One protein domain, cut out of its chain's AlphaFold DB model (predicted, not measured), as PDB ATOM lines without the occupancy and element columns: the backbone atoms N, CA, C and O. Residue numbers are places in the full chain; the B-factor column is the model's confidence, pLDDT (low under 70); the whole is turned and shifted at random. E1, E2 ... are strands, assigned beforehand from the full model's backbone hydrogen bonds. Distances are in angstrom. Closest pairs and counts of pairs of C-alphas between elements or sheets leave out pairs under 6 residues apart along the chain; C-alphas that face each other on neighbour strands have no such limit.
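Overview. This is residues 155 to 242 of the 242 residues of an uncharacterized protein of Moniliophthora roreri (UniProt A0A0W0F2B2). With little regular structure, one folded antiparallel sheet curls like part of a barrel, E1 and E4 facing E2 and E5 across hinge E3; residues 166 to 172 stick out. Of 88 printed residues, 33 are in named elements, all strand, in sheet order E1 E4 E3 E2 E5. The whole is only just loose, close to compact: radius of gyration of the C-alphas 14.6 A, spans 46 by 29 by 17 A.

Along the chain. Find E3, residues 208 to 216, 25.1 A long, at C-alpha 208 (-31.701, -6.172, -21.740). E2 is residues 191 to 197, E4 226 to 232, E1 176 to 182, and E5 239 to 241, ending at (-32.613, 6.529, -27.410).

Arrangement. Hairpins E2-E3 and E3-E4 make a meander, successive antiparallel neighbours: N 195 and O 210 are 2.8 A apart, N 230 and O 215 2.8 A. Adding E1 or E5 makes a Greek key, first strand beside fourth: N 179 and O 229 are 2.8 A apart, N 196 and O 239 3.0 A.

Size, cuts and confidence. The printed part has no cut; pLDDT is under 70 at 36 residues, including 163 to 174.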
ATOM      1  N   LEU A 155     -36.158  13.206 -34.228       91.94
ATOM      2  CA  LEU A 155     -36.895  13.694 -33.069       91.94
ATOM      3  C   LEU A 155     -37.794  12.597 -32.512       91.94
ATOM      4  O   LEU A 155     -38.522  11.937 -33.250       91.94
ATOM      5  N   PHE A 156     -37.802  12.448 -31.192       90.81
ATOM      6  CA  PHE A 156     -38.776  11.604 -30.512       90.81
ATOM      7  C   PHE A 156     -40.075  12.377 -30.254       90.81
ATOM      8  O   PHE A 156     -40.045  13.479 -29.704       90.81
ATOM      9  N   ASP A 157     -41.218  11.774 -30.576       90.88
ATOM     10  CA  ASP A 157     -42.536  12.364 -30.363       90.88
ATOM     11  C   ASP A 157     -43.221  11.816 -29.101       90.88
ATOM     12  O   ASP A 157     -43.888  10.779 -29.153       90.88
ATOM     13  N   PRO A 158     -43.145  12.509 -27.956       85.25
ATOM     14  CA  PRO A 158     -43.766  12.035 -26.725       85.25
ATOM     15  C   PRO A 158     -45.298  12.120 -26.723       85.25
ATOM     16  O   PRO A 158     -45.905  11.561 -25.816       85.25
ATOM     17  N   VAL A 159     -45.916  12.864 -27.646       85.94
ATOM     18  CA  VAL A 159     -47.370  13.097 -27.657       85.94
ATOM     19  C   VAL A 159     -48.077  12.010 -28.453       85.94
ATOM     20  O   VAL A 159     -49.112  11.513 -28.017       85.94
ATOM     21  N   ARG A 160     -47.521  11.638 -29.611       87.19
ATOM     22  CA  ARG A 160     -48.062  10.563 -30.455       87.19
ATOM     23  C   ARG A 160     -47.592   9.177 -30.015       87.19
ATOM     24  O   ARG A 160     -48.261   8.195 -30.319       87.19
ATOM     25  N   SER A 161     -46.476   9.088 -29.292       86.62
ATOM     26  CA  SER A 161     -46.038   7.821 -28.702       86.62
ATOM     27  C   SER A 161     -46.977   7.396 -27.583       86.62
ATOM     28  O   SER A 161     -47.278   8.172 -26.676       86.62
ATOM     29  N   ALA A 162     -47.411   6.142 -27.619       72.94
ATOM     30  CA  ALA A 162     -48.397   5.629 -26.686       72.94
ATOM     31  C   ALA A 162     -47.761   4.622 -25.724       72.94
ATOM     32  O   ALA A 162     -47.338   3.534 -26.116       72.94
ATOM     33  N   PHE A 163     -47.751   4.973 -24.436       61.75
ATOM     34  CA  PHE A 163     -47.402   4.061 -23.350       61.75
ATOM     35  C   PHE A 163     -48.697   3.622 -22.655       61.75
ATOM     36  O   PHE A 163     -49.237   4.326 -21.801       61.75
ATOM     37  N   HIS A 164     -49.247   2.482 -23.071       50.69
ATOM     38  CA  HIS A 164     -50.479   1.944 -22.497       50.69
ATOM     39  C   HIS A 164     -50.165   1.246 -21.168       50.69
ATOM     40  O   HIS A 164     -49.749   0.090 -21.141       50.69
ATOM     41  N   VAL A 165     -50.349   1.954 -20.051       42.16
ATOM     42  CA  VAL A 165     -50.205   1.407 -18.692       42.16
ATOM     43  C   VAL A 165     -51.609   1.263 -18.095       42.16
ATOM     44  O   VAL A 165     -52.245   2.281 -17.851       42.16
ATOM     45  N   PHE A 166     -52.062   0.026 -17.835       45.31
ATOM     46  CA  PHE A 166     -53.301  -0.375 -17.107       45.31
ATOM     47  C   PHE A 166     -54.591  -0.627 -17.946       45.31
ATOM     48  O   PHE A 166     -54.735  -0.093 -19.043       45.31
ATOM     49  N   PRO A 167     -55.491  -1.558 -17.521       43.53
ATOM     50  CA  PRO A 167     -55.734  -2.801 -18.253       43.53
ATOM     51  C   PRO A 167     -57.067  -2.835 -19.014       43.53
ATOM     52  O   PRO A 167     -58.135  -2.580 -18.461       43.53
ATOM     53  N   LYS A 168     -57.018  -3.314 -20.256       38.28
ATOM     54  CA  LYS A 168     -58.148  -3.973 -20.929       38.28
ATOM     55  C   LYS A 168     -57.645  -5.161 -21.743       38.28
ATOM     56  O   LYS A 168     -57.314  -5.024 -22.906       38.28
ATOM     57  N   CYS A 169     -57.556  -6.294 -21.053       45.44
ATOM     58  CA  CYS A 169     -57.600  -7.683 -21.517       45.44
ATOM     59  C   CYS A 169     -57.390  -7.974 -23.027       45.44
ATOM     60  O   CYS A 169     -58.186  -7.564 -23.863       45.44
ATOM     61  N   THR A 170     -56.437  -8.876 -23.314       46.41
ATOM     62  CA  THR A 170     -56.388  -9.837 -24.454       46.41
ATOM     63  C   THR A 170     -55.805  -9.460 -25.833       46.41
ATOM     64  O   THR A 170     -55.793 -10.329 -26.698       46.41
ATOM     65  N   GLY A 171     -55.225  -8.276 -26.057       47.75
ATOM     66  CA  GLY A 171     -54.421  -8.000 -27.273       47.75
ATOM     67  C   GLY A 171     -52.911  -8.097 -27.023       47.75
ATOM     68  O   GLY A 171     -52.503  -7.974 -25.878       47.75
ATOM     69  N   ASN A 172     -52.066  -8.300 -28.041       46.53
ATOM     70  CA  ASN A 172     -50.621  -8.039 -27.918       46.53
ATOM     71  C   ASN A 172     -50.415  -6.539 -27.639       46.53
ATOM     72  O   ASN A 172     -50.971  -5.704 -28.349       46.53
ATOM     73  N   TRP A 173     -49.659  -6.204 -26.592       55.28
ATOM     74  CA  TRP A 173     -49.447  -4.829 -26.131       55.28
ATOM     75  C   TRP A 173     -48.009  -4.410 -26.413       55.28
ATOM     76  O   TRP A 173     -47.153  -4.556 -25.544       55.28
ATOM     77  N   ASP A 174     -47.739  -3.865 -27.588       62.97
ATOM     78  CA  ASP A 174     -46.423  -3.295 -27.852       62.97
ATOM     79  C   ASP A 174     -46.531  -1.769 -27.765       62.97
ATOM     80  O   ASP A 174     -47.215  -1.169 -28.599       62.97
ATOM     81  N   PRO A 175     -45.958  -1.110 -26.733       72.81
ATOM     82  CA  PRO A 175     -45.869   0.341 -26.727       72.81
ATOM     83  C   PRO A 175     -45.226   0.828 -28.026       72.81
ATOM     84  O   PRO A 175     -44.193   0.321 -28.456       72.81
ATOM     85  N   THR A 176     -45.847   1.818 -28.658       85.19
ATOM     86  CA  THR A 176     -45.364   2.351 -29.930       85.19
ATOM     87  C   THR A 176     -44.642   3.665 -29.678       85.19
ATOM     88  O   THR A 176     -45.226   4.621 -29.157       85.19
ATOM     89  N   SER A 177     -43.372   3.707 -30.066       88.88
ATOM     90  CA  SER A 177     -42.570   4.923 -30.136       88.88
ATOM     91  C   SER A 177     -42.687   5.529 -31.527       88.88
ATOM     92  O   SER A 177     -42.471   4.840 -32.522       88.88
ATOM     93  N   ILE A 178     -43.001   6.820 -31.588       91.25
ATOM     94  CA  ILE A 178     -43.063   7.608 -32.816       91.25
ATOM     95  C   ILE A 178     -41.809   8.474 -32.924       91.25
ATOM     96  O   ILE A 178     -41.446   9.206 -31.998       91.25
ATOM     97  N   ILE A 179     -41.159   8.377 -34.076       92.56
ATOM     98  CA  ILE A 179     -39.919   9.062 -34.427       92.56
ATOM     99  C   ILE A 179     -40.194   9.922 -35.652       92.56
ATOM    100  O   ILE A 179     -40.903   9.509 -36.566       92.56
ATOM    101  N   GLN A 180     -39.634  11.118 -35.677       92.38
ATOM    102  CA  GLN A 180     -39.804  12.078 -36.756       92.38
ATOM    103  C   GLN A 180     -38.435  12.331 -37.369       92.38
ATOM    104  O   GLN A 180     -37.500  12.679 -36.650       92.38
ATOM    105  N   VAL A 181     -38.312  12.169 -38.681       92.44
ATOM    106  CA  VAL A 181     -37.051  12.366 -39.400       92.44
ATOM    107  C   VAL A 181     -37.209  13.454 -40.439       92.44
ATOM    108  O   VAL A 181     -38.149  13.409 -41.229       92.44
ATOM    109  N   ARG A 182     -36.306  14.438 -40.423       91.19
ATOM    110  CA  ARG A 182     -36.353  15.589 -41.324       91.19
ATOM    111  C   ARG A 182     -36.116  15.160 -42.780       91.19
ATOM    112  O   ARG A 182     -35.107  14.532 -43.113       91.19
ATOM    113  N   ASP A 183     -37.039  15.551 -43.650       83.25
ATOM    114  CA  ASP A 183     -36.996  15.377 -45.098       83.25
ATOM    115  C   ASP A 183     -35.870  16.250 -45.682       83.25
ATOM    116  O   ASP A 183     -35.763  17.434 -45.365       83.25
ATOM    117  N   GLY A 184     -35.014  15.684 -46.539       66.69
ATOM    118  CA  GLY A 184     -33.866  16.391 -47.143       66.69
ATOM    119  C   GLY A 184     -32.516  15.755 -46.823       66.69
ATOM    120  O   GLY A 184     -31.539  15.937 -47.546       66.69
ATOM    121  N   SER A 185     -32.495  14.899 -45.813       59.19
ATOM    122  CA  SER A 185     -31.539  13.812 -45.723       59.19
ATOM    123  C   SER A 185     -31.698  12.968 -47.012       59.19
ATOM    124  O   SER A 185     -32.818  12.605 -47.368       59.19
ATOM    125  N   SER A 186     -30.650  12.726 -47.804       49.31
ATOM    126  CA  SER A 186     -30.747  11.938 -49.050       49.31
ATOM    127  C   SER A 186     -30.270  10.511 -48.786       49.31
ATOM    128  O   SER A 186     -29.098  10.288 -48.501       49.31
ATOM    129  N   GLY A 187     -31.178   9.532 -48.826       58.22
ATOM    130  CA  GLY A 187     -30.838   8.129 -48.578       58.22
ATOM    131  C   GLY A 187     -32.039   7.251 -48.231       58.22
ATOM    132  O   GLY A 187     -33.116   7.743 -47.901       58.22
ATOM    133  N   SER A 188     -31.853   5.933 -48.315       64.81
ATOM    134  CA  SER A 188     -32.751   4.966 -47.682       64.81
ATOM    135  C   SER A 188     -32.511   5.001 -46.170       64.81
ATOM    136  O   SER A 188     -31.435   4.619 -45.714       64.81
ATOM    137  N   TRP A 189     -33.489   5.475 -45.395       69.81
ATOM    138  CA  TRP A 189     -33.415   5.491 -43.930       69.81
ATOM    139  C   TRP A 189     -33.488   4.066 -43.382       69.81
ATOM    140  O   TRP A 189     -34.436   3.342 -43.683       69.81
ATOM    141  N   SER A 190     -32.539   3.683 -42.529       80.56
ATOM    142  CA  SER A 190     -32.796   2.665 -41.508       80.56
ATOM    143  C   SER A 190     -32.814   3.369 -40.162       80.56
ATOM    144  O   SER A 190     -31.779   3.845 -39.700       80.56
ATOM    145  N   ILE A 191     -33.988   3.465 -39.553       85.31
ATOM    146  CA  ILE A 191     -34.145   4.037 -38.219       85.31
ATOM    147  C   ILE A 191     -34.343   2.874 -37.267       85.31
ATOM    148  O   ILE A 191     -35.043   1.913 -37.586       85.31
ATOM    149  N   ALA A 192     -33.713   2.949 -36.107       87.00
ATOM    150  CA  ALA A 192     -33.917   1.983 -35.053       87.00
ATOM    151  C   ALA A 192     -33.883   2.680 -33.699       87.00
ATOM    152  O   ALA A 192     -33.267   3.726 -33.545       87.00
ATOM    153  N   VAL A 193     -34.556   2.083 -32.729       84.75
ATOM    154  CA  VAL A 193     -34.635   2.567 -31.358       84.75
ATOM    155  C   VAL A 193     -33.796   1.658 -30.480       84.75
ATOM    156  O   VAL A 193     -34.016   0.444 -30.446       84.75
ATOM    157  N   ASN A 194     -32.866   2.242 -29.732       84.69
ATOM    158  CA  ASN A 194     -32.129   1.535 -28.695       84.69
ATOM    159  C   ASN A 194     -32.986   1.484 -27.436       84.69
ATOM    160  O   ASN A 194     -33.188   2.494 -26.772       84.69
ATOM    161  N   THR A 195     -33.501   0.309 -27.104       81.38
ATOM    162  CA  THR A 195     -34.368   0.087 -25.942       81.38
ATOM    163  C   THR A 195     -33.579  -0.476 -24.771       81.38
ATOM    164  O   THR A 195     -32.649  -1.256 -24.963       81.38
ATOM    165  N   PHE A 196     -33.962  -0.089 -23.555       78.50
ATOM    166  CA  PHE A 196     -33.428  -0.633 -22.310       78.50
ATOM    167  C   PHE A 196     -34.568  -1.143 -21.424       78.50
ATOM    168  O   PHE A 196     -35.435  -0.371 -20.992       78.50
ATOM    169  N   ASP A 197     -34.538  -2.442 -21.142       74.12
ATOM    170  CA  ASP A 197     -35.468  -3.144 -20.264       74.12
ATOM    171  C   ASP A 197     -34.749  -3.591 -18.977       74.12
ATOM    172  O   ASP A 197     -33.969  -4.551 -18.992       74.12
ATOM    173  N   PRO A 198     -34.981  -2.903 -17.844       66.94
ATOM    174  CA  PRO A 198     -34.421  -3.290 -16.555       66.94
ATOM    175  C   PRO A 198     -35.208  -4.407 -15.855       66.94
ATOM    176  O   PRO A 198     -34.817  -4.809 -14.763       66.94
ATOM    177  N   ILE A 199     -36.325  -4.873 -16.423       63.50
ATOM    178  CA  ILE A 199     -37.224  -5.882 -15.847       63.50
ATOM    179  C   ILE A 199     -37.190  -7.138 -16.725       63.50
ATOM    180  O   ILE A 199     -38.216  -7.716 -17.079       63.50
ATOM    181  N   SER A 200     -35.987  -7.609 -17.046       57.91
ATOM    182  CA  SER A 200     -35.837  -9.022 -17.376       57.91
ATOM    183  C   SER A 200     -36.214  -9.824 -16.117       57.91
ATOM    184  O   SER A 200     -35.933  -9.407 -14.996       57.91
ATOM    185  N   LEU A 201     -36.980 -10.903 -16.279       57.69
ATOM    186  CA  LEU A 201     -37.718 -11.594 -15.212       57.69
ATOM    187  C   LEU A 201     -36.797 -12.248 -14.146       57.69
ATOM    188  O   LEU A 201     -36.634 -13.465 -14.137       57.69
ATOM    189  N   GLY A 202     -36.208 -11.477 -13.225       57.44
ATOM    190  CA  GLY A 202     -35.507 -12.011 -12.052       57.44
ATOM    191  C   GLY A 202     -34.553 -11.033 -11.343       57.44
ATOM    192  O   GLY A 202     -34.063 -10.085 -11.942       57.44
ATOM    193  N   PRO A 203     -34.229 -11.263 -10.055       59.06
ATOM    194  CA  PRO A 203     -33.299 -10.423  -9.285       59.06
ATOM    195  C   PRO A 203     -31.826 -10.539  -9.726       59.06
ATOM    196  O   PRO A 203     -30.982  -9.796  -9.236       59.06
ATOM    197  N   THR A 204     -31.502 -11.477 -10.622       58.66
ATOM    198  CA  THR A 204     -30.138 -11.765 -11.099       58.66
ATOM    199  C   THR A 204     -29.954 -11.540 -12.596       58.66
ATOM    200  O   THR A 204     -28.876 -11.818 -13.122       58.66
ATOM    201  N   SER A 205     -30.988 -11.109 -13.317       62.75
ATOM    202  CA  SER A 205     -30.891 -10.910 -14.757       62.75
ATOM    203  C   SER A 205     -30.326  -9.529 -15.074       62.75
ATOM    204  O   SER A 205     -30.664  -8.524 -14.448       62.75
ATOM    205  N   LEU A 206     -29.412  -9.491 -16.042       69.00
ATOM    206  CA  LEU A 206     -28.872  -8.237 -16.546       69.00
ATOM    207  C   LEU A 206     -29.980  -7.463 -17.279       69.00
ATOM    208  O   LEU A 206     -30.873  -8.087 -17.871       69.00
ATOM    209  N   PRO A 207     -29.927  -6.123 -17.276       70.44
ATOM    210  CA  PRO A 207     -30.791  -5.332 -18.132       70.44
ATOM    211  C   PRO A 207     -30.621  -5.743 -19.595       70.44
ATOM    212  O   PRO A 207     -29.498  -5.963 -20.057       70.44
ATOM    213  N   GLN A 208     -31.728  -5.839 -20.325       74.44
ATOM    214  CA  GLN A 208     -31.701  -6.172 -21.740       74.44
ATOM    215  C   GLN A 208     -31.660  -4.888 -22.567       74.44
ATOM    216  O   GLN A 208     -32.481  -3.991 -22.381       74.44
ATOM    217  N   VAL A 209     -30.709  -4.819 -23.496       80.31
ATOM    218  CA  VAL A 209     -30.653  -3.778 -24.525       80.31
ATOM    219  C   VAL A 209     -31.038  -4.408 -25.856       80.31
ATOM    220  O   VAL A 209     -30.537  -5.482 -26.192       80.31
ATOM    221  N   ALA A 210     -31.925  -3.766 -26.610       82.50
ATOM    222  CA  ALA A 210     -32.315  -4.235 -27.936       82.50
ATOM    223  C   ALA A 210     -32.430  -3.078 -28.928       82.50
ATOM    224  O   ALA A 210     -32.906  -1.999 -28.581       82.50
ATOM    225  N   ILE A 211     -32.025  -3.342 -30.170       86.12
ATOM    226  CA  ILE A 211     -32.188  -2.433 -31.305       86.12
ATOM    227  C   ILE A 211     -33.491  -2.812 -32.003       86.12
ATOM    228  O   ILE A 211     -33.600  -3.904 -32.561       86.12
ATOM    229  N   VAL A 212     -34.486  -1.932 -31.950       86.88
ATOM    230  CA  VAL A 212     -35.809  -2.160 -32.542       86.88
ATOM    231  C   VAL A 212     -35.925  -1.339 -33.824       86.88
ATOM    232  O   VAL A 212     -35.942  -0.113 -33.733       86.88
ATOM    233  N   PRO A 213     -36.014  -1.958 -35.013       90.00
ATOM    234  CA  PRO A 213     -36.217  -1.216 -36.252       90.00
ATOM    235  C   PRO A 213     -37.518  -0.408 -36.210       90.00
ATOM    236  O   PRO A 213     -38.561  -0.924 -35.807       90.00
ATOM    237  N   ALA A 214     -37.457   0.841 -36.656       90.75
ATOM    238  CA  ALA A 214     -38.621   1.684 -36.867       90.75
ATOM    239  C   ALA A 214     -39.017   1.641 -38.347       90.75
ATOM    240  O   ALA A 214     -38.193   1.878 -39.235       90.75
ATOM    241  N   ALA A 215     -40.280   1.331 -38.616       91.94
ATOM    242  CA  ALA A 215     -40.835   1.298 -39.963       91.94
ATOM    243  C   ALA A 215     -41.520   2.626 -40.294       91.94
ATOM    244  O   ALA A 215     -41.951   3.345 -39.396       91.94
ATOM    245  N   LEU A 216     -41.629   2.951 -41.585       92.31
ATOM    246  CA  LEU A 216     -42.385   4.117 -42.041       92.31
ATOM    247  C   LEU A 216     -43.837   4.018 -41.554       92.31
ATOM    248  O   LEU A 216     -44.524   3.040 -41.854       92.31
ATOM    249  N   ASP A 217     -44.308   5.042 -40.850       91.06
ATOM    250  CA  ASP A 217     -45.681   5.107 -40.366       91.06
ATOM    251  C   ASP A 217     -46.559   5.846 -41.378       91.06
ATOM    252  O   ASP A 217     -46.636   7.074 -41.401       91.06
ATOM    253  N   THR A 218     -47.255   5.092 -42.228       91.00
ATOM    254  CA  THR A 218     -48.153   5.662 -43.243       91.00
ATOM    255  C   THR A 218     -49.469   6.188 -42.667       91.00
ATOM    256  O   THR A 218     -50.273   6.750 -43.410       91.00
ATOM    257  N   THR A 219     -49.735   5.988 -41.372       90.75
ATOM    258  CA  THR A 219     -50.939   6.515 -40.710       90.75
ATOM    259  C   THR A 219     -50.779   7.982 -40.316       90.75
ATOM    260  O   THR A 219     -51.776   8.683 -40.129       90.75
ATOM    261  N   ILE A 220     -49.537   8.475 -40.253       90.38
ATOM    262  CA  ILE A 220     -49.207   9.866 -39.954       90.38
ATOM    263  C   ILE A 220     -48.651  10.518 -41.221       90.38
ATOM    264  O   ILE A 220     -47.567  10.187 -41.695       90.38
ATOM    265  N   LEU A 221     -49.397  11.477 -41.774       91.62
ATOM    266  CA  LEU A 221     -48.941  12.213 -42.953       91.62
ATOM    267  C   LEU A 221     -47.671  13.023 -42.633       91.62
ATOM    268  O   LEU A 221     -47.643  13.690 -41.589       91.62
ATOM    269  N   PRO A 222     -46.667  13.035 -43.535       91.94
ATOM    270  CA  PRO A 222     -45.504  13.903 -43.403       91.94
ATOM    271  C   PRO A 222     -45.907  15.361 -43.187       91.94
ATOM    272  O   PRO A 222     -46.899  15.847 -43.744       91.94
ATOM    273  N   ARG A 223     -45.148  16.073 -42.353       92.44
ATOM    274  CA  ARG A 223     -45.476  17.445 -41.959       92.44
ATOM    275  C   ARG A 223     -44.233  18.250 -41.640       92.44
ATOM    276  O   ARG A 223     -43.335  17.750 -40.981       92.44
ATOM    277  N   ALA A 224     -44.232  19.526 -42.035       91.75
ATOM    278  CA  ALA A 224     -43.159  20.467 -41.709       91.75
ATOM    279  C   ALA A 224     -41.761  19.975 -42.141       91.75
ATOM    280  O   ALA A 224     -40.752  20.315 -41.529       91.75
ATOM    281  N   SER A 225     -41.715  19.224 -43.247       91.81
ATOM    282  CA  SER A 225     -40.521  18.533 -43.745       91.81
ATOM    283  C   SER A 225     -40.023  17.447 -42.789       91.81
ATOM    284  O   SER A 225     -38.823  17.320 -42.592       91.81
ATOM    285  N   TYR A 226     -40.929  16.711 -42.146       93.06
ATOM    286  CA  TYR A 226     -40.614  15.512 -41.376       93.06
ATOM    287  C   TYR A 226     -41.506  14.352 -41.807       93.06
ATOM    288  O   TYR A 226     -42.731  14.493 -41.902       93.06
ATOM    289  N   THR A 227     -40.885  13.191 -41.964       93.31
ATOM    290  CA  THR A 227     -41.526  11.891 -42.150       93.31
ATOM    291  C   THR A 227     -41.558  11.131 -40.822       93.31
ATOM    292  O   THR A 227     -40.633  11.227 -40.015       93.31
ATOM    293  N   PHE A 228     -42.629  10.376 -40.580       93.25
ATOM    294  CA  PHE A 228     -42.870   9.692 -39.310       93.25
ATOM    295  C   PHE A 228     -42.586   8.195 -39.416       93.25
ATOM    296  O   PHE A 228     -42.933   7.548 -40.402       93.25
ATOM    297  N   PHE A 229     -41.975   7.647 -38.373       92.94
ATOM    298  CA  PHE A 229     -41.645   6.236 -38.241       92.94
ATOM    299  C   PHE A 229     -42.152   5.718 -36.901       92.94
ATOM    300  O   PHE A 229     -42.153   6.451 -35.908       92.94
ATOM    301  N   SER A 230     -42.561   4.456 -36.864       91.50
ATOM    302  CA  SER A 230     -43.054   3.796 -35.663       91.50
ATOM    303  C   SER A 230     -42.231   2.559 -35.332       91.50
ATOM    304  O   SER A 230     -41.846   1.776 -36.203       91.50
ATOM    305  N   ALA A 231     -41.937   2.396 -34.045       89.12
ATOM    306  CA  ALA A 231     -41.252   1.235 -33.496       89.12
ATOM    307  C   ALA A 231     -42.068   0.661 -32.337       89.12
ATOM    308  O   ALA A 231     -42.427   1.379 -31.403       89.12
ATOM    309  N   ASN A 232     -42.327  -0.642 -32.387       86.62
ATOM    310  CA  ASN A 232     -42.973  -1.383 -31.312       86.62
ATOM    311  C   ASN A 232     -41.917  -1.776 -30.279       86.62
ATOM    312  O   ASN A 232     -41.183  -2.748 -30.456       86.62
ATOM    313  N   VAL A 233     -41.802  -0.979 -29.222       78.19
ATOM    314  CA  VAL A 233     -40.882  -1.233 -28.113       78.19
ATOM    315  C   VAL A 233     -41.582  -2.132 -27.094       78.19
ATOM    316  O   VAL A 233     -42.767  -1.972 -26.843       78.19
ATOM    317  N   GLY A 234     -40.896  -3.117 -26.510       69.69
ATOM    318  CA  GLY A 234     -41.535  -4.047 -25.566       69.69
ATOM    319  C   GLY A 234     -41.970  -3.374 -24.252       69.69
ATOM    320  O   GLY A 234     -41.365  -2.389 -23.826       69.69
ATOM    321  N   LEU A 235     -42.973  -3.937 -23.561       64.12
ATOM    322  CA  LEU A 235     -43.563  -3.419 -22.302       64.12
ATOM    323  C   LEU A 235     -42.571  -3.167 -21.149       64.12
ATOM    324  O   LEU A 235     -42.833  -2.343 -20.262       64.12
ATOM    325  N   GLY A 236     -41.460  -3.902 -21.119       59.25
ATOM    326  CA  GLY A 236     -40.419  -3.754 -20.103       59.25
ATOM    327  C   GLY A 236     -39.511  -2.543 -20.332       59.25
ATOM    328  O   GLY A 236     -38.870  -2.072 -19.396       59.25
ATOM    329  N   THR A 237     -39.536  -1.942 -21.525       59.75
ATOM    330  CA  THR A 237     -38.703  -0.779 -21.858       59.75
ATOM    331  C   THR A 237     -39.017   0.392 -20.925       59.75
ATOM    332  O   THR A 237     -40.162   0.842 -20.814       59.75
ATOM    333  N   ARG A 238     -38.000   0.891 -20.213       61.81
ATOM    334  CA  ARG A 238     -38.119   2.043 -19.291       61.81
ATOM    335  C   ARG A 238     -37.405   3.291 -19.798       61.81
ATOM    336  O   ARG A 238     -37.700   4.391 -19.333       61.81
ATOM    337  N   SER A 239     -36.506   3.126 -20.758       58.75
ATOM    338  CA  SER A 239     -35.833   4.209 -21.466       58.75
ATOM    339  C   SER A 239     -35.451   3.745 -22.860       58.75
ATOM    340  O   SER A 239     -35.223   2.554 -23.081       58.75
ATOM    341  N   PHE A 240     -35.357   4.688 -23.783       58.28
ATOM    342  CA  PHE A 240     -34.810   4.443 -25.102       58.28
ATOM    343  C   PHE A 240     -34.146   5.703 -25.645       58.28
ATOM    344  O   PHE A 240     -34.413   6.806 -25.158       58.28
ATOM    345  N   ASP A 241     -33.292   5.497 -26.636       57.28
ATOM    346  CA  ASP A 241     -32.613   6.529 -27.410       57.28
ATOM    347  C   ASP A 241     -32.838   6.256 -28.905       57.28
ATOM    348  O   ASP A 241     -33.062   5.096 -29.282       57.28
ATOM    349  N   VAL A 242     -32.849   7.306 -29.725       49.38
ATOM    350  CA  VAL A 242     -33.203   7.247 -31.157       49.38
ATOM    351  C   VAL A 242     -32.051   7.743 -32.015       49.38
ATOM    352  O   VAL A 242     -31.610   8.888 -31.787       49.38
TER     353      VAL A 242